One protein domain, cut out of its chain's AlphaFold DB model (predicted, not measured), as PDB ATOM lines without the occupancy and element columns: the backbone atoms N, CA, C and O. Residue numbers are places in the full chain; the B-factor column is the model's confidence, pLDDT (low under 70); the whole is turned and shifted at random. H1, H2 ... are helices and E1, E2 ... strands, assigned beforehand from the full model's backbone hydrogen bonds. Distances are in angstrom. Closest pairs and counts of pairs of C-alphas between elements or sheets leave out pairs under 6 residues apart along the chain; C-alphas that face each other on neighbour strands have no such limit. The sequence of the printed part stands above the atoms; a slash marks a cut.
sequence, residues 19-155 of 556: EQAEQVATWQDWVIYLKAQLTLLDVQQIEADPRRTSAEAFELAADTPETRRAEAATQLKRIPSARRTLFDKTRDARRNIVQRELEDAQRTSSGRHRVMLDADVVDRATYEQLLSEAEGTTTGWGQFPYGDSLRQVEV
ATOM      1  N   GLU A  19     195.365 171.454 144.847       72.44
ATOM      2  CA  GLU A  19     195.130 172.252 143.639       72.44
ATOM      3  C   GLU A  19     194.474 171.418 142.523       72.44
ATOM      4  O   GLU A  19     193.530 171.860 141.873       72.44
ATOM      5  N   GLN A  20     194.912 170.169 142.332       73.94
ATOM      6  CA  GLN A  20     194.286 169.262 141.364       73.94
ATOM      7  C   GLN A  20     192.845 168.894 141.738       73.94
ATOM      8  O   GLN A  20     192.007 168.750 140.850       73.94
ATOM      9  N   ALA A  21     192.548 168.709 143.027       76.25
ATOM     10  CA  ALA A  21     191.187 168.437 143.486       76.25
ATOM     11  C   ALA A  21     190.270 169.648 143.259       76.25
ATOM     12  O   ALA A  21     189.142 169.490 142.795       76.25
ATOM     13  N   GLU A  22     190.773 170.857 143.512       84.06
ATOM     14  CA  GLU A  22     190.045 172.103 143.275       84.06
ATOM     15  C   GLU A  22     189.776 172.351 141.784       84.06
ATOM     16  O   GLU A  22     188.671 172.747 141.409       84.06
ATOM     17  N   GLN A  23     190.751 172.063 140.918       83.50
ATOM     18  CA  GLN A  23     190.585 172.143 139.465       83.50
ATOM     19  C   GLN A  23     189.505 171.178 138.959       83.50
ATOM     20  O   GLN A  23     188.643 171.580 138.181       83.50
ATOM     21  N   VAL A  24     189.498 169.931 139.443       84.50
ATOM     22  CA  VAL A  24     188.458 168.949 139.088       84.50
ATOM     23  C   VAL A  24     187.079 169.395 139.572       84.50
ATOM     24  O   VAL A  24     186.125 169.336 138.800       84.50
ATOM     25  N   ALA A  25     186.969 169.888 140.808       86.75
ATOM     26  CA  ALA A  25     185.708 170.405 141.338       86.75
ATOM     27  C   ALA A  25     185.199 171.613 140.530       86.75
ATOM     28  O   ALA A  25     184.012 171.714 140.240       86.75
ATOM     29  N   THR A  26     186.102 172.505 140.114       89.12
ATOM     30  CA  THR A  26     185.743 173.672 139.293       89.12
ATOM     31  C   THR A  26     185.277 173.259 137.896       89.12
ATOM     32  O   THR A  26     184.312 173.819 137.385       89.12
ATOM     33  N   TRP A  27     185.910 172.251 137.290       92.62
ATOM     34  CA  TRP A  27     185.454 171.677 136.024       92.62
ATOM     35  C   TRP A  27     184.063 171.029 136.143       92.62
ATOM     36  O   TRP A  27     183.214 171.252 135.284       92.62
ATOM     37  N   GLN A  28     183.793 170.283 137.221       91.25
ATOM     38  CA  GLN A  28     182.467 169.696 137.468       91.25
ATOM     39  C   GLN A  28     181.392 170.777 137.620       91.25
ATOM     40  O   GLN A  28     180.346 170.694 136.977       91.25
ATOM     41  N   ASP A  29     181.670 171.819 138.409       92.81
ATOM     42  CA  ASP A  29     180.775 172.968 138.567       92.81
ATOM     43  C   ASP A  29     180.510 173.671 137.228       92.81
ATOM     44  O   ASP A  29     179.386 174.098 136.971       92.81
ATOM     45  N   TRP A  30     181.523 173.778 136.363       94.44
ATOM     46  CA  TRP A  30     181.393 174.374 135.033       94.44
ATOM     47  C   TRP A  30     180.460 173.562 134.128       94.44
ATOM     48  O   TRP A  30     179.547 174.121 133.524       94.44
ATOM     49  N   VAL A  31     180.614 172.235 134.093       92.75
ATOM     50  CA  VAL A  31     179.713 171.351 133.333       92.75
ATOM     51  C   VAL A  31     178.279 171.421 133.872       92.75
ATOM     52  O   VAL A  31     177.333 171.508 133.087       92.75
ATOM     53  N   ILE A  32     178.101 171.432 135.199       93.12
ATOM     54  CA  ILE A  32     176.784 171.578 135.842       93.12
ATOM     55  C   ILE A  32     176.150 172.922 135.470       93.12
ATOM     56  O   ILE A  32     174.977 172.963 135.106       93.12
ATOM     57  N   TYR A  33     176.921 174.010 135.527       96.44
ATOM     58  CA  TYR A  33     176.459 175.339 135.138       96.44
ATOM     59  C   TYR A  33     175.931 175.346 133.699       96.44
ATOM     60  O   TYR A  33     174.803 175.775 133.470       96.44
ATOM     61  N   LEU A  34     176.707 174.825 132.744       95.38
ATOM     62  CA  LEU A  34     176.335 174.811 131.327       95.38
ATOM     63  C   LEU A  34     175.065 173.989 131.068       95.38
ATOM     64  O   LEU A  34     174.156 174.459 130.385       95.38
ATOM     65  N   LYS A  35     174.959 172.792 131.665       94.75
ATOM     66  CA  LYS A  35     173.766 171.933 131.538       94.75
ATOM     67  C   LYS A  35     172.522 172.578 132.144       94.75
ATOM     68  O   LYS A  35     171.450 172.530 131.542       94.75
ATOM     69  N   ALA A  36     172.663 173.215 133.305       92.19
ATOM     70  CA  ALA A  36     171.556 173.904 133.953       92.19
ATOM     71  C   ALA A  36     171.072 175.110 133.129       92.19
ATOM     72  O   ALA A  36     169.866 175.307 133.005       92.19
ATOM     73  N   GLN A  37     171.979 175.884 132.524       95.31
ATOM     74  CA  GLN A  37     171.602 177.010 131.660       95.31
ATOM     75  C   GLN A  37     170.906 176.553 130.370       95.31
ATOM     76  O   GLN A  37     169.869 177.109 130.021       95.31
ATOM     77  N   LEU A  38     171.402 175.495 129.712       92.00
ATOM     78  CA  LEU A  38     170.717 174.886 128.560       92.00
ATOM     79  C   LEU A  38     169.306 174.417 128.927       92.00
ATOM     80  O   LEU A  38     168.351 174.721 128.221       92.00
ATOM     81  N   THR A  39     169.157 173.771 130.085       90.56
ATOM     82  CA  THR A  39     167.847 173.322 130.584       90.56
ATOM     83  C   THR A  39     166.885 174.496 130.795       90.56
ATOM     84  O   THR A  39     165.697 174.383 130.498       90.56
ATOM     85  N   LEU A  40     167.371 175.638 131.295       90.62
ATOM     86  CA  LEU A  40     166.543 176.834 131.472       90.62
ATOM     87  C   LEU A  40     166.112 177.448 130.134       90.62
ATOM     88  O   LEU A  40     164.945 177.825 130.019       90.62
ATOM     89  N   LEU A  41     167.003 177.496 129.138       89.56
ATOM     90  CA  LEU A  41     166.668 177.939 127.779       89.56
ATOM     91  C   LEU A  41     165.632 177.015 127.123       89.56
ATOM     92  O   LEU A  41     164.670 177.490 126.523       89.56
ATOM     93  N   ASP A  42     165.778 175.699 127.286       86.31
ATOM     94  CA  ASP A  42     164.822 174.720 126.759       86.31
ATOM     95  C   ASP A  42     163.432 174.911 127.370       86.31
ATOM     96  O   ASP A  42     162.430 174.921 126.655       86.31
ATOM     97  N   VAL A  43     163.357 175.119 128.689       85.88
ATOM     98  CA  VAL A  43     162.087 175.398 129.374       85.88
ATOM     99  C   VAL A  43     161.473 176.720 128.901       85.88
ATOM    100  O   VAL A  43     160.269 176.764 128.657       85.88
ATOM    101  N   GLN A  44     162.268 177.782 128.738       86.31
ATOM    102  CA  GLN A  44     161.780 179.067 128.217       86.31
ATOM    103  C   GLN A  44     161.216 178.931 126.798       86.31
ATOM    104  O   GLN A  44     160.143 179.460 126.514       86.31
ATOM    105  N   GLN A  45     161.883 178.170 125.927       82.56
ATOM    106  CA  GLN A  45     161.402 177.944 124.567       82.56
ATOM    107  C   GLN A  45     160.104 177.125 124.538       82.56
ATOM    108  O   GLN A  45     159.208 177.424 123.747       82.56
ATOM    109  N   ILE A  46     159.984 176.115 125.407       78.81
ATOM    110  CA  ILE A  46     158.761 175.316 125.573       78.81
ATOM    111  C   ILE A  46     157.583 176.202 126.011       78.81
ATOM    112  O   ILE A  46     156.469 176.022 125.526       78.81
ATOM    113  N   GLU A  47     157.813 177.171 126.899       79.31
ATOM    114  CA  GLU A  47     156.772 178.104 127.355       79.31
ATOM    115  C   GLU A  47     156.405 179.170 126.313       79.31
ATOM    116  O   GLU A  47     155.248 179.588 126.250       79.31
ATOM    117  N   ALA A  48     157.365 179.603 125.490       78.62
ATOM    118  CA  ALA A  48     157.154 180.613 124.455       78.62
ATOM    119  C   ALA A  48     156.344 180.095 123.248       78.62
ATOM    120  O   ALA A  48     155.649 180.885 122.604       78.62
ATOM    121  N   ASP A  49     156.382 178.787 122.954       72.75
ATOM    122  CA  ASP A  49     155.593 178.161 121.882       72.75
ATOM    123  C   ASP A  49     154.738 176.971 122.378       72.75
ATOM    124  O   ASP A  49     155.100 175.800 122.193       72.75
ATOM    125  N   PRO A  50     153.530 177.240 122.917       60.66
ATOM    126  CA  PRO A  50     152.617 176.206 123.400       60.66
ATOM    127  C   PRO A  50     152.067 175.277 122.296       60.66
ATOM    128  O   PRO A  50     151.362 174.306 122.589       60.66
ATOM    129  N   ARG A  51     152.319 175.565 121.008       58.09
ATOM    130  CA  ARG A  51     151.866 174.717 119.889       58.09
ATOM    131  C   ARG A  51     152.857 173.597 119.577       58.09
ATOM    132  O   ARG A  51     152.441 172.572 119.044       58.09
ATOM    133  N   ARG A  52     154.132 173.744 119.955       54.47
ATOM    134  CA  ARG A  52     155.142 172.671 119.899       54.47
ATOM    135  C   ARG A  52     154.924 171.607 120.978       54.47
ATOM    136  O   ARG A  52     155.179 170.425 120.748       54.47
ATOM    137  N   THR A  53     154.362 172.003 122.121       52.38
ATOM    138  CA  THR A  53     154.112 171.121 123.269       52.38
ATOM    139  C   THR A  53     153.182 169.948 122.975       52.38
ATOM    140  O   THR A  53     153.335 168.916 123.610       52.38
ATOM    141  N   SER A  54     152.256 170.014 122.012       49.47
ATOM    142  CA  SER A  54     151.328 168.890 121.787       49.47
ATOM    143  C   SER A  54     151.969 167.658 121.133       49.47
ATOM    144  O   SER A  54     151.385 166.582 121.212       49.47
ATOM    145  N   ALA A  55     153.134 167.797 120.488       48.50
ATOM    146  CA  ALA A  55     153.829 166.682 119.836       48.50
ATOM    147  C   ALA A  55     154.926 166.063 120.723       48.50
ATOM    148  O   ALA A  55     155.073 164.847 120.741       48.50
ATOM    149  N   GLU A  56     155.653 166.874 121.502       49.72
ATOM    150  CA  GLU A  56     156.727 166.393 122.392       49.72
ATOM    151  C   GLU A  56     156.241 166.072 123.818       49.72
ATOM    152  O   GLU A  56     156.787 165.179 124.464       49.72
ATOM    153  N   ALA A  57     155.173 166.718 124.316       48.34
ATOM    154  CA  ALA A  57     154.652 166.439 125.662       48.34
ATOM    155  C   ALA A  57     153.905 165.098 125.774       48.34
ATOM    156  O   ALA A  57     153.605 164.672 126.887       48.34
ATOM    157  N   PHE A  58     153.610 164.421 124.656       49.78
ATOM    158  CA  PHE A  58     152.944 163.116 124.683       49.78
ATOM    159  C   PHE A  58     153.920 161.942 124.901       49.78
ATOM    160  O   PHE A  58     153.505 160.926 125.449       49.78
ATOM    161  N   GLU A  59     155.212 162.070 124.553       46.97
ATOM    162  CA  GLU A  59     156.184 160.956 124.660       46.97
ATOM    163  C   GLU A  59     157.239 161.100 125.781       46.97
ATOM    164  O   GLU A  59     157.914 160.128 126.107       46.97
ATOM    165  N   LEU A  60     157.354 162.263 126.439       47.19
ATOM    166  CA  LEU A  60     158.398 162.564 127.445       47.19
ATOM    167  C   LEU A  60     157.873 162.777 128.883       47.19
ATOM    168  O   LEU A  60     158.526 163.423 129.704       47.19
ATOM    169  N   ALA A  61     156.692 162.247 129.212       48.06
ATOM    170  CA  ALA A  61     156.018 162.453 130.498       48.06
ATOM    171  C   ALA A  61     156.660 161.686 131.678       48.06
ATOM    172  O   ALA A  61     156.069 160.758 132.231       48.06
ATOM    173  N   ALA A  62     157.851 162.117 132.095       52.81
ATOM    174  CA  ALA A  62     158.369 161.874 133.443       52.81
ATOM    175  C   ALA A  62     158.563 163.186 134.228       52.81
ATOM    176  O   ALA A  62     158.208 163.221 135.403       52.81
ATOM    177  N   ASP A  63     158.994 164.281 133.580       63.53
ATOM    178  CA  ASP A  63     159.283 165.555 134.258       63.53
ATOM    179  C   ASP A  63     158.594 166.762 133.603       63.53
ATOM    180  O   ASP A  63     158.772 167.048 132.414       63.53
ATOM    181  N   THR A  64     157.832 167.526 134.397       76.94
ATOM    182  CA  THR A  64     157.208 168.771 133.926       76.94
ATOM    183  C   THR A  64     158.265 169.864 133.694       76.94
ATOM    184  O   THR A  64     159.348 169.828 134.296       76.94
ATOM    185  N   PRO A  65     157.996 170.862 132.828       79.69
ATOM    186  CA  PRO A  65     158.872 172.025 132.670       79.69
ATOM    187  C   PRO A  65     159.168 172.742 134.000       79.69
ATOM    188  O   PRO A  65     160.289 173.219 134.196       79.69
ATOM    189  N   GLU A  66     158.220 172.763 134.951       78.69
ATOM    190  CA  GLU A  66     158.475 173.319 136.286       78.69
ATOM    191  C   GLU A  66     159.498 172.498 137.078       78.69
ATOM    192  O   GLU A  66     160.383 173.089 137.703       78.69
ATOM    193  N   THR A  67     159.427 171.162 137.029       83.44
ATOM    194  CA  THR A  67     160.400 170.279 137.695       83.44
ATOM    195  C   THR A  67     161.804 170.498 137.137       83.44
ATOM    196  O   THR A  67     162.742 170.719 137.906       83.44
ATOM    197  N   ARG A  68     161.944 170.558 135.804       83.19
ATOM    198  CA  ARG A  68     163.232 170.816 135.133       83.19
ATOM    199  C   ARG A  68     163.817 172.183 135.490       83.19
ATOM    200  O   ARG A  68     165.002 172.288 135.804       83.19
ATOM    201  N   ARG A  69     162.988 173.233 135.529       87.31
ATOM    202  CA  ARG A  69     163.412 174.569 135.984       87.31
ATOM    203  C   ARG A  69     163.858 174.555 137.444       87.31
ATOM    204  O   ARG A  69     164.876 175.164 137.777       87.31
ATOM    205  N   ALA A  70     163.097 173.901 138.319       86.31
ATOM    206  CA  ALA A  70     163.407 173.829 139.743       86.31
ATOM    207  C   ALA A  70     164.721 173.077 139.997       86.31
ATOM    208  O   ALA A  70     165.533 173.513 140.823       86.31
ATOM    209  N   GLU A  71     164.969 171.994 139.262       86.75
ATOM    210  CA  GLU A  71     166.219 171.247 139.332       86.75
ATOM    211  C   GLU A  71     167.402 172.082 138.832       86.75
ATOM    212  O   GLU A  71     168.377 172.247 139.568       86.75
ATOM    213  N   ALA A  72     167.297 172.698 137.650       87.75
ATOM    214  CA  ALA A  72     168.343 173.561 137.100       87.75
ATOM    215  C   ALA A  72     168.668 174.741 138.035       87.75
ATOM    216  O   ALA A  72     169.833 175.017 138.332       87.75
ATOM    217  N   ALA A  73     167.648 175.396 138.600       87.62
ATOM    218  CA  ALA A  73     167.837 176.458 139.586       87.62
ATOM    219  C   ALA A  73     168.515 175.948 140.871       87.62
ATOM    220  O   ALA A  73     169.319 176.659 141.479       87.62
ATOM    221  N   THR A  74     168.214 174.717 141.293       90.44
ATOM    222  CA  THR A  74     168.856 174.078 142.451       90.44
ATOM    223  C   THR A  74     170.322 173.765 142.166       90.44
ATOM    224  O   THR A  74     171.178 174.062 143.000       90.44
ATOM    225  N   GLN A  75     170.631 173.230 140.986       88.12
ATOM    226  CA  GLN A  75     171.998 172.974 140.537       88.12
ATOM    227  C   GLN A  75     172.815 174.274 140.482       88.12
ATOM    228  O   GLN A  75     173.888 174.347 141.081       88.12
ATOM    229  N   LEU A  76     172.265 175.349 139.905       89.56
ATOM    230  CA  LEU A  76     172.920 176.662 139.878       89.56
ATOM    231  C   LEU A  76     173.126 177.260 141.272       89.56
ATOM    232  O   LEU A  76     174.092 177.989 141.482       89.56
ATOM    233  N   LYS A  77     172.245 176.997 142.243       89.50
ATOM    234  CA  LYS A  77     172.419 177.473 143.629       89.50
ATOM    235  C   LYS A  77     173.535 176.749 144.385       89.50
ATOM    236  O   LYS A  77     174.072 177.330 145.324       89.50
ATOM    237  N   ARG A  78     173.878 175.514 144.001       89.38
ATOM    238  CA  ARG A  78     174.964 174.735 144.627       89.38
ATOM    239  C   ARG A  78     176.354 175.256 144.258       89.38
ATOM    240  O   ARG A  78     177.295 175.036 145.012       89.38
ATOM    241  N   ILE A  79     176.473 175.969 143.139       90.62
ATOM    242  CA  ILE A  79     177.742 176.523 142.666       90.62
ATOM    243  C   ILE A  79     178.062 177.818 143.436       90.62
ATOM    244  O   ILE A  79     177.217 178.721 143.485       90.62
ATOM    245  N   PRO A  80     179.279 177.968 144.000       92.38
ATOM    246  CA  PRO A  80     179.700 179.197 144.669       92.38
ATOM    247  C   PRO A  80     179.511 180.450 143.801       92.38
ATOM    248  O   PRO A  80     179.830 180.449 142.611       92.38
ATOM    249  N   SER A  81     179.047 181.555 144.396       88.31
ATOM    250  CA  SER A  81     178.760 182.807 143.672       88.31
ATOM    251  C   SER A  81     179.959 183.335 142.881       88.31
ATOM    252  O   SER A  81     179.796 183.677 141.716       88.31
ATOM    253  N   ALA A  82     181.159 183.312 143.468       84.88
ATOM    254  CA  ALA A  82     182.391 183.731 142.800       84.88
ATOM    255  C   ALA A  82     182.701 182.900 141.537       84.88
ATOM    256  O   ALA A  82     183.144 183.453 140.533       84.88
ATOM    257  N   ARG A  83     182.418 181.587 141.561       88.75
ATOM    258  CA  ARG A  83     182.581 180.714 140.386       88.75
ATOM    259  C   ARG A  83     181.534 181.021 139.322       88.75
ATOM    260  O   ARG A  83     181.888 181.114 138.156       88.75
ATOM    261  N   ARG A  84     180.279 181.275 139.710       90.75
ATOM    262  CA  ARG A  84     179.229 181.681 138.757       90.75
ATOM    263  C   ARG A  84     179.566 182.982 138.034       90.75
ATOM    264  O   ARG A  84     179.437 183.030 136.824       90.75
ATOM    265  N   THR A  85     180.094 183.987 138.734       90.56
ATOM    266  CA  THR A  85     180.538 185.234 138.090       90.56
ATOM    267  C   THR A  85     181.668 184.999 137.085       90.56
ATOM    268  O   THR A  85     181.669 185.591 136.007       90.56
ATOM    269  N   LEU A  86     182.623 184.116 137.406       91.12
ATOM    270  CA  LEU A  86     183.668 183.714 136.462       91.12
ATOM    271  C   LEU A  86     183.069 183.014 135.228       91.12
ATOM    272  O   LEU A  86     183.432 183.334 134.101       91.12
ATOM    273  N   PHE A  87     182.128 182.098 135.447       95.69
ATOM    274  CA  PHE A  87     181.424 181.346 134.409       95.69
ATOM    275  C   PHE A  87     180.620 182.257 133.472       95.69
ATOM    276  O   PHE A  87     180.745 182.132 132.253       95.69
ATOM    277  N   ASP A  88     179.881 183.222 134.026       93.25
ATOM    278  CA  ASP A  88     179.132 184.231 133.268       93.25
ATOM    279  C   ASP A  88     180.078 185.068 132.388       93.25
ATOM    280  O   ASP A  88     179.840 185.221 131.191       93.25
ATOM    281  N   LYS A  89     181.215 185.520 132.940       90.94
ATOM    282  CA  LYS A  89     182.231 186.277 132.187       90.94
ATOM    283  C   LYS A  89     182.815 185.464 131.027       90.94
ATOM    284  O   LYS A  89     182.999 185.995 129.931       90.94
ATOM    285  N   THR A  90     183.124 184.186 131.252       90.75
ATOM    286  CA  THR A  90     183.641 183.291 130.203       90.75
ATOM    287  C   THR A  90     182.599 183.043 129.113       90.75
ATOM    288  O   THR A  90     182.940 183.085 127.930       90.75
ATOM    289  N   ARG A  91     181.329 182.849 129.486       94.19
ATOM    290  CA  ARG A  91     180.218 182.737 128.535       94.19
ATOM    291  C   ARG A  91     180.080 184.000 127.687       94.19
ATOM    292  O   ARG A  91     180.031 183.887 126.468       94.19
ATOM    293  N   ASP A  92     180.054 185.180 128.301       91.69
ATOM    294  CA  ASP A  92     179.861 186.452 127.586       91.69
ATOM    295  C   ASP A  92     180.979 186.715 126.572       91.69
ATOM    296  O   ASP A  92     180.723 187.152 125.447       91.69
ATOM    297  N   ALA A  93     182.218 186.365 126.930       88.25
ATOM    298  CA  ALA A  93     183.344 186.415 126.006       88.25
ATOM    299  C   ALA A  93     183.144 185.473 124.803       88.25
ATOM    300  O   ALA A  93     183.415 185.861 123.663       88.25
ATOM    301  N   ARG A  94     182.635 184.252 125.031       90.12
ATOM    302  CA  ARG A  94     182.390 183.270 123.963       90.12
ATOM    303  C   ARG A  94     181.210 183.654 123.074       90.12
ATOM    304  O   ARG A  94     181.319 183.532 121.857       90.12
ATOM    305  N   ARG A  95     180.136 184.191 123.655       91.81
ATOM    306  CA  ARG A  95     178.904 184.598 122.964       91.81
ATOM    307  C   ARG A  95     179.174 185.519 121.774       91.81
ATOM    308  O   ARG A  95     178.652 185.300 120.688       91.81
ATOM    309  N   ASN A  96     180.061 186.500 121.944       87.44
ATOM    310  CA  ASN A  96     180.431 187.443 120.879       87.44
ATOM    311  C   ASN A  96     181.187 186.790 119.709       87.44
ATOM    312  O   ASN A  96     181.228 187.349 118.610       87.44
ATOM    313  N   ILE A  97     181.853 185.657 119.946       89.62
ATOM    314  CA  ILE A  97     182.541 184.882 118.906       89.62
ATOM    315  C   ILE A  97     181.508 184.038 118.157       89.62
ATOM    316  O   ILE A  97     181.421 184.142 116.938       89.62
ATOM    317  N   VAL A  98     180.669 183.302 118.891       89.44
ATOM    318  CA  VAL A  98     179.621 182.442 118.316       89.44
ATOM    319  C   VAL A  98     178.613 183.250 117.509       89.44
ATOM    320  O   VAL A  98     178.253 182.856 116.405       89.44
ATOM    321  N   GLN A  99     178.220 184.430 117.996       90.56
ATOM    322  CA  GLN A  99     177.349 185.330 117.247       90.56
ATOM    323  C   GLN A  99     177.948 185.687 115.878       90.56
ATOM    324  O   GLN A  99     177.251 185.620 114.870       90.56
ATOM    325  N   ARG A 100     179.244 186.021 115.823       87.44
ATOM    326  CA  ARG A 100     179.927 186.337 114.559       87.44
ATOM    327  C   ARG A 100     180.008 185.123 113.635       87.44
ATOM    328  O   ARG A 100     179.726 185.260 112.451       87.44
ATOM    329  N   GLU A 101     180.340 183.950 114.173       88.50
ATOM    330  CA  GLU A 101     180.410 182.701 113.404       88.50
ATOM    331  C   GLU A 101     179.050 182.328 112.793       88.50
ATOM    332  O   GLU A 101     178.979 181.982 111.613       88.50
ATOM    333  N   LEU A 102     177.961 182.466 113.556       86.88
ATOM    334  CA  LEU A 102     176.602 182.217 113.073       86.88
ATOM    335  C   LEU A 102     176.151 183.261 112.042       86.88
ATOM    336  O   LEU A 102     175.567 182.893 111.021       86.88
ATOM    337  N   GLU A 103     176.439 184.547 112.266       86.25
ATOM    338  CA  GLU A 103     176.125 185.608 111.300       86.25
ATOM    339  C   GLU A 103     176.863 185.390 109.971       86.25
ATOM    340  O   GLU A 103     176.278 185.566 108.899       86.25
ATOM    341  N   ASP A 104     178.135 184.989 110.018       84.12
ATOM    342  CA  ASP A 104     178.934 184.724 108.821       84.12
ATOM    343  C   ASP A 104     178.478 183.447 108.098       84.12
ATOM    344  O   ASP A 104     178.330 183.467 106.871       84.12
ATOM    345  N   ALA A 105     178.142 182.378 108.832       82.88
ATOM    346  CA  ALA A 105     177.559 181.163 108.258       82.88
ATOM    347  C   ALA A 105     176.214 181.449 107.562       82.88
ATOM    348  O   ALA A 105     175.971 181.003 106.436       82.88
ATOM    349  N   GLN A 106     175.356 182.272 108.171       79.31
ATOM    350  CA  GLN A 106     174.067 182.634 107.584       79.31
ATOM    351  C   GLN A 106     174.220 183.561 106.367       79.31
ATOM    352  O   GLN A 106     173.496 183.408 105.380       79.31
ATOM    353  N   ARG A 107     175.214 184.463 106.356       75.31
ATOM    354  CA  ARG A 107     175.550 185.275 105.168       75.31
ATOM    355  C   ARG A 107     175.951 184.413 103.976       75.31
ATOM    356  O   ARG A 107     175.555 184.733 102.853       75.31
ATOM    357  N   THR A 108     176.697 183.331 104.205       73.75
ATOM    358  CA  THR A 108     177.066 182.389 103.138       73.75
ATOM    359  C   THR A 108     175.885 181.572 102.615       73.75
ATOM    360  O   THR A 108     175.889 181.203 101.442       73.75
ATOM    361  N   SER A 109     174.854 181.337 103.431       70.62
ATOM    362  CA  SER A 109     173.691 180.524 103.049       70.62
ATOM    363  C   SER A 109     172.511 181.320 102.478       70.62
ATOM    364  O   SER A 109     171.761 180.772 101.675       70.62
ATOM    365  N   SER A 110     172.316 182.588 102.866       62.22
ATOM    366  CA  SER A 110     171.040 183.298 102.638       62.22
ATOM    367  C   SER A 110     171.084 184.495 101.681       62.22
ATOM    368  O   SER A 110     170.035 185.057 101.398       62.22
ATOM    369  N   GLY A 111     172.248 184.885 101.145       54.41
ATOM    370  CA  GLY A 111     172.353 185.945 100.132       54.41
ATOM    371  C   GLY A 111     171.967 187.357 100.616       54.41
ATOM    372  O   GLY A 111     170.802 187.705 100.733       54.41
ATOM    373  N   ARG A 112     172.976 188.218 100.822       51.59
ATOM    374  CA  ARG A 112     172.936 189.702 100.948       51.59
ATOM    375  C   ARG A 112     171.948 190.386 101.915       51.59
ATOM    376  O   ARG A 112     172.026 191.610 102.027       51.59
ATOM    377  N   HIS A 113     171.087 189.700 102.657       55.81
ATOM    378  CA  HIS A 113     170.291 190.333 103.716       55.81
ATOM    379  C   HIS A 113     170.886 190.049 105.097       55.81
ATOM    380  O   HIS A 113     171.097 188.900 105.475       55.81
ATOM    381  N   ARG A 114     171.192 191.122 105.846       55.59
ATOM    382  CA  ARG A 114     171.538 191.042 107.271       55.59
ATOM    383  C   ARG A 114     170.269 190.664 108.029       55.59
ATOM    384  O   ARG A 114     169.446 191.529 108.311       55.59
ATOM    385  N   VAL A 115     170.102 189.381 108.314       58.00
ATOM    386  CA  VAL A 115     169.096 188.911 109.264       58.00
ATOM    387  C   VAL A 115     169.729 188.994 110.647       58.00
ATOM    388  O   VAL A 115     170.814 188.460 110.861       58.00
ATOM    389  N   MET A 116     169.097 189.730 111.557       68.31
ATOM    390  CA  MET A 116     169.487 189.736 112.963       68.31
ATOM    391  C   MET A 116     169.128 188.367 113.549       68.31
ATOM    392  O   MET A 116     167.975 187.948 113.447       68.31
ATOM    393  N   LEU A 117     170.118 187.655 114.088       78.06
ATOM    394  CA  LEU A 117     169.899 186.370 114.750       78.06
ATOM    395  C   LEU A 117     169.097 186.575 116.035       78.06
ATOM    396  O   LEU A 117     169.311 187.546 116.761       78.06
ATOM    397  N   ASP A 118     168.201 185.633 116.313       83.69
ATOM    398  CA  ASP A 118     167.521 185.548 117.601       83.69
ATOM    399  C   ASP A 118     168.557 185.333 118.722       83.69
ATOM    400  O   ASP A 118     169.491 184.535 118.577       83.69
ATOM    401  N   ALA A 119     168.409 186.064 119.826       84.50
ATOM    402  CA  ALA A 119     169.335 186.015 120.951       84.50
ATOM    403  C   ALA A 119     169.389 184.612 121.574       84.50
ATOM    404  O   ALA A 119     170.483 184.145 121.897       84.50
ATOM    405  N   ASP A 120     168.253 183.914 121.636       86.44
ATOM    406  CA  ASP A 120     168.159 182.565 122.205       86.44
ATOM    407  C   ASP A 120     168.918 181.534 121.357       86.44
ATOM    408  O   ASP A 120     169.503 180.584 121.881       86.44
ATOM    409  N   VAL A 121     168.969 181.736 120.034       86.31
ATOM    410  CA  VAL A 121     169.735 180.879 119.113       86.31
ATOM    411  C   VAL A 121     171.235 181.044 119.349       86.31
ATOM    412  O   VAL A 121     171.965 180.052 119.385       86.31
ATOM    413  N   VAL A 122     171.694 182.283 119.543       89.81
ATOM    414  CA  VAL A 122     173.098 182.577 119.866       89.81
ATOM    415  C   VAL A 122     173.468 182.006 121.234       89.81
ATOM    416  O   VAL A 122     174.530 181.395 121.374       89.81
ATOM    417  N   ASP A 123     172.601 182.168 122.234       89.06
ATOM    418  CA  ASP A 123     172.851 181.684 123.592       89.06
ATOM    419  C   ASP A 123     172.894 180.157 123.644       89.06
ATOM    420  O   ASP A 123     173.858 179.599 124.173       89.06
ATOM    421  N   ARG A 124     171.936 179.464 123.011       91.56
ATOM    422  CA  ARG A 124     171.966 177.997 122.914       91.56
ATOM    423  C   ARG A 124     173.242 177.506 122.233       91.56
ATOM    424  O   ARG A 124     173.937 176.670 122.807       91.56
ATOM    425  N   ALA A 125     173.589 178.051 121.065       90.81
ATOM    426  CA  ALA A 125     174.800 177.652 120.346       90.81
ATOM    427  C   ALA A 125     176.071 177.893 121.178       90.81
ATOM    428  O   ALA A 125     176.982 177.065 121.192       90.81
ATOM    429  N   THR A 126     176.112 178.998 121.930       93.50
ATOM    430  CA  THR A 126     177.225 179.314 122.832       93.50
ATOM    431  C   THR A 126     177.352 178.275 123.941       93.50
ATOM    432  O   THR A 126     178.449 177.776 124.193       93.50
ATOM    433  N   TYR A 127     176.246 177.924 124.600       94.38
ATOM    434  CA  TYR A 127     176.263 176.929 125.667       94.38
ATOM    435  C   TYR A 127     176.581 175.517 125.158       94.38
ATOM    436  O   TYR A 127     177.352 174.814 125.807       94.38
ATOM    437  N   GLU A 128     176.056 175.110 124.000       93.12
ATOM    438  CA  GLU A 128     176.364 173.814 123.376       93.12
ATOM    439  C   GLU A 128     177.848 173.693 123.018       93.12
ATOM    440  O   GLU A 128     178.485 172.678 123.311       93.12
ATOM    441  N   GLN A 129     178.427 174.745 122.438       92.19
ATOM    442  CA  GLN A 129     179.844 174.772 122.093       92.19
ATOM    443  C   GLN A 129     180.731 174.713 123.340       92.19
ATOM    444  O   GLN A 129     181.651 173.897 123.401       92.19
ATOM    445  N   LEU A 130     180.427 175.520 124.361       93.44
ATOM    446  CA  LEU A 130     181.156 175.496 125.632       93.44
ATOM    447  C   LEU A 130     181.016 174.153 126.355       93.44
ATOM    448  O   LEU A 130     181.975 173.698 126.975       93.44
ATOM    449  N   LEU A 131     179.852 173.503 126.271       93.62
ATOM    450  CA  LEU A 131     179.634 172.185 126.868       93.62
ATOM    451  C   LEU A 131     180.447 171.115 126.140       93.62
ATOM    452  O   LEU A 131     181.119 170.316 126.785       93.62
ATOM    453  N   SER A 132     180.457 171.153 124.810       91.31
ATOM    454  CA  SER A 132     181.268 170.270 123.971       91.31
ATOM    455  C   SER A 132     182.771 170.409 124.271       91.31
ATOM    456  O   SER A 132     183.485 169.412 124.410       91.31
ATOM    457  N   GLU A 133     183.247 171.643 124.456       90.69
ATOM    458  CA  GLU A 133     184.621 171.951 124.871       90.69
ATOM    459  C   GLU A 133     184.916 171.490 126.303       90.69
ATOM    460  O   GLU A 133     185.990 170.946 126.567       90.69
ATOM    461  N   ALA A 134     183.970 171.661 127.228       89.88
ATOM    462  CA  ALA A 134     184.106 171.231 128.617       89.88
ATOM    463  C   ALA A 134     184.124 169.706 128.760       89.88
ATOM    464  O   ALA A 134     184.893 169.176 129.560       89.88
ATOM    465  N   GLU A 135     183.327 168.987 127.976       87.88
ATOM    466  CA  GLU A 135     183.299 167.521 127.953       87.88
ATOM    467  C   GLU A 135     184.440 166.926 127.112       87.88
ATOM    468  O   GLU A 135     184.688 165.720 127.164       87.88
ATOM    469  N   GLY A 136     185.179 167.762 126.376       84.69
ATOM    470  CA  GLY A 136     186.319 167.340 125.571       84.69
ATOM    471  C   GLY A 136     185.929 166.403 124.430       84.69
ATOM    472  O   GLY A 136     186.724 165.541 124.059       84.69
ATOM    473  N   THR A 137     184.729 166.559 123.868       80.38
ATOM    474  CA  THR A 137     184.143 165.653 122.857       80.38
ATOM    475  C   THR A 137     185.040 165.444 121.629       80.38
ATOM    476  O   THR A 137     185.035 164.370 121.032       80.38
ATOM    477  N   THR A 138     185.844 166.448 121.265       72.12
ATOM    478  CA  THR A 138     186.721 166.437 120.082       72.12
ATOM    479  C   THR A 138     188.179 166.089 120.385       72.12
ATOM    480  O   THR A 138     188.868 165.553 119.520       72.12
ATOM    481  N   THR A 139     188.676 166.386 121.589       75.06
ATOM    482  CA  THR A 139     190.113 166.293 121.921       75.06
ATOM    483  C   THR A 139     190.429 165.311 123.051       75.06
ATOM    484  O   THR A 139     191.599 165.005 123.279       75.06
ATOM    485  N   GLY A 140     189.418 164.831 123.781       74.88
ATOM    486  CA  GLY A 140     189.563 164.085 125.038       74.88
ATOM    487  C   GLY A 140     189.928 164.954 126.254       74.88
ATOM    488  O   GLY A 140     189.974 164.447 127.379       74.88
ATOM    489  N   TRP A 141     190.169 166.254 126.046       78.31
ATOM    490  CA  TRP A 141     190.503 167.229 127.081       78.31
ATOM    491  C   TRP A 141     189.370 168.233 127.250       78.31
ATOM    492  O   TRP A 141     188.985 168.914 126.303       78.31
ATOM    493  N   GLY A 142     188.871 168.341 128.475       83.75
ATOM    494  CA  GLY A 142     187.821 169.265 128.859       83.75
ATOM    495  C   GLY A 142     188.402 170.625 129.209       83.75
ATOM    496  O   GLY A 142     189.362 170.699 129.980       83.75
ATOM    497  N   GLN A 143     187.838 171.697 128.659       88.56
ATOM    498  CA  GLN A 143     188.223 173.072 128.977       88.56
ATOM    499  C   GLN A 143     187.274 173.704 129.998       88.56
ATOM    500  O   GLN A 143     186.057 173.557 129.918       88.56
ATOM    501  N   PHE A 144     187.828 174.429 130.967       89.25
ATOM    502  CA  PHE A 144     187.044 175.149 131.971       89.25
ATOM    503  C   PHE A 144     187.769 176.418 132.436       89.25
ATOM    504  O   PHE A 144     189.005 176.466 132.415       89.25
ATOM    505  N   PRO A 145     187.032 177.455 132.860       91.19
ATOM    506  CA  PRO A 145     187.638 178.663 133.398       91.19
ATOM    507  C   PRO A 145     188.148 178.448 134.830       91.19
ATOM    508  O   PRO A 145     187.454 177.897 135.685       91.19
ATOM    509  N   TYR A 146     189.372 178.908 135.097       87.06
ATOM    510  CA  TYR A 146     190.009 178.863 136.412       87.06
ATOM    511  C   TYR A 146     190.900 180.096 136.618       87.06
ATOM    512  O   TYR A 146     191.921 180.268 135.938       87.06
ATOM    513  N   GLY A 147     190.516 180.961 137.560       82.38
ATOM    514  CA  GLY A 147     191.112 182.295 137.689       82.38
ATOM    515  C   GLY A 147     190.910 183.100 136.402       82.38
ATOM    516  O   GLY A 147     189.815 183.109 135.854       82.38
ATOM    517  N   ASP A 148     191.973 183.711 135.880       75.94
ATOM    518  CA  ASP A 148     191.933 184.505 134.639       75.94
ATOM    519  C   ASP A 148     192.296 183.704 133.371       75.94
ATOM    520  O   ASP A 148     192.609 184.280 132.330       75.94
ATOM    521  N   SER A 149     192.298 182.367 133.439       79.06
ATOM    522  CA  SER A 149     192.747 181.499 132.338       79.06
ATOM    523  C   SER A 149     191.810 180.317 132.092       79.06
ATOM    524  O   SER A 149     191.115 179.867 133.003       79.06
ATOM    525  N   LEU A 150     191.835 179.766 130.874       84.00
ATOM    526  CA  LEU A 150     191.255 178.453 130.593       84.00
ATOM    527  C   LEU A 150     192.260 177.365 130.974       84.00
ATOM    528  O   LEU A 150     193.422 177.393 130.561       84.00
ATOM    529  N   ARG A 151     191.806 176.395 131.762       84.38
ATOM    530  CA  ARG A 151     192.566 175.194 132.109       84.38
ATOM    531  C   ARG A 151     191.985 173.994 131.380       84.38
ATOM    532  O   ARG A 151     190.841 174.008 130.934       84.38
ATOM    533  N   GLN A 152     192.812 172.966 131.248       86.38
ATOM    534  CA  GLN A 152     192.443 171.703 130.629       86.38
ATOM    535  C   GLN A 152     192.484 170.588 131.658       86.38
ATOM    536  O   GLN A 152     193.394 170.530 132.488       86.38
ATOM    537  N   VAL A 153     191.521 169.682 131.566       81.12
ATOM    538  CA  VAL A 153     191.485 168.459 132.355       81.12
ATOM    539  C   VAL A 153     191.279 167.257 131.445       81.12
ATOM    540  O   VAL A 153     190.527 167.312 130.476       81.12
ATOM    541  N   GLU A 154     191.969 166.160 131.730       83.38
ATOM    542  CA  GLU A 154     191.795 164.922 130.974       83.38
ATOM    543  C   GLU A 154     190.508 164.241 131.442       83.38
ATOM    544  O   GLU A 154     190.477 163.624 132.511       83.38
ATOM    545  N   VAL A 155     189.435 164.368 130.658       80.62
ATOM    546  CA  VAL A 155     188.078 163.966 131.072       80.62
ATOM    547  C   VAL A 155     188.036 162.477 131.406       80.62
ATOM    548  O   VAL A 155     187.497 162.085 132.440       80.62
TER     549      VAL A 155
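Overview. This is residues 19 to 155 of the 556 residues of an uncharacterized protein of Chloroflexi bacterium (UniProt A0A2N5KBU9). A long helix, H1, runs through the middle, with H3 folded back along one side of it and H5 along another. H4, equally long in residues, crosses H5 steeply and has its residues 83 to 87 on H1, while a small hairpin of strands, E1 and E2, packs beside H1's residues 20 to 31. The printed part has 137 residues, with five named helices and then two named strands in the order H1 H2 H3 H4 H5 E1 E2; the sheet is E1 - E2, antiparallel, and the class is mostly helix. It is only just compact, close to loose, with a radius of gyration of the C-alphas of 17.0 A and spans of 49 by 43 by 26 A.

Arrangement. H1, residues 19 to 48, is the hub. With its residues 32 to 46 alone it touches H3, residues 65 to 78, at a shallow tilt of 25 degrees, opposite ways; the closest C-alphas, of Ala 36 and Ala 72, are 4.5 A apart. H1 touches H5, residues 119 to 135, with residues 27 to 41 alone, at a shallow tilt of 30 degrees, opposite ways, closest at the C-alphas of Leu 34 and Tyr 127, 6.0 A. H4, residues 81 to 110, touches H1 at a steep tilt of 55 degrees, the same way, with its residues 83 to 87 alone; the closest C-alphas are those of Trp 30 and Phe 87, 7.0 A. H4 touches H5 with residues 91 to 102 alone, at a steep tilt of 66 degrees, opposite ways, closest at the C-alphas of Arg 95 and Thr 126, 5.5 A. H3 and H5 are apart. H2, residues 53 to 56, is close to H1 but not clearly touching, with the C-alphas of Ile 46 and Thr 53 6.7 A apart. E1, residues 141 to 146, and E2, residues 149 to 154, form a hairpin, with N 142 and O 153 at 2.8 A and N 151 and O 144 at 2.9 A within hydrogen-bond range. The closest C-alphas of H1 and E1 are those of Trp 27 and Phe 144, 5.6 A; of H5 and E1, Ala 134 and Gly 142, 4.2 A. In H1, H3 and H5 every O i to N i+4 pair is within hydrogen-bond range, in H4 23 of 26 are, and H2 is too short for such a pair.

Along the chain. H1 measures 43.4 A from C-alpha 19 at (195.130, 172.252, 143.639) to C-alpha 48. H3 is 20.2 A long, H5 24.2 A. H4 begins at C-alpha 81, (178.760, 182.807, 143.672), is 41.8 A long and has a kink of 26 degrees near residue 95. E2 ends at C-alpha 154, (191.795, 164.922, 130.974).

Size, cuts and confidence. The C-alphas of Glu 19 and Arg 112, the two farthest apart, are 51.2 A from each other. The printed part has no cut and no long link. Residues 50 to 63 and 110 to 116 have pLDDT under 70.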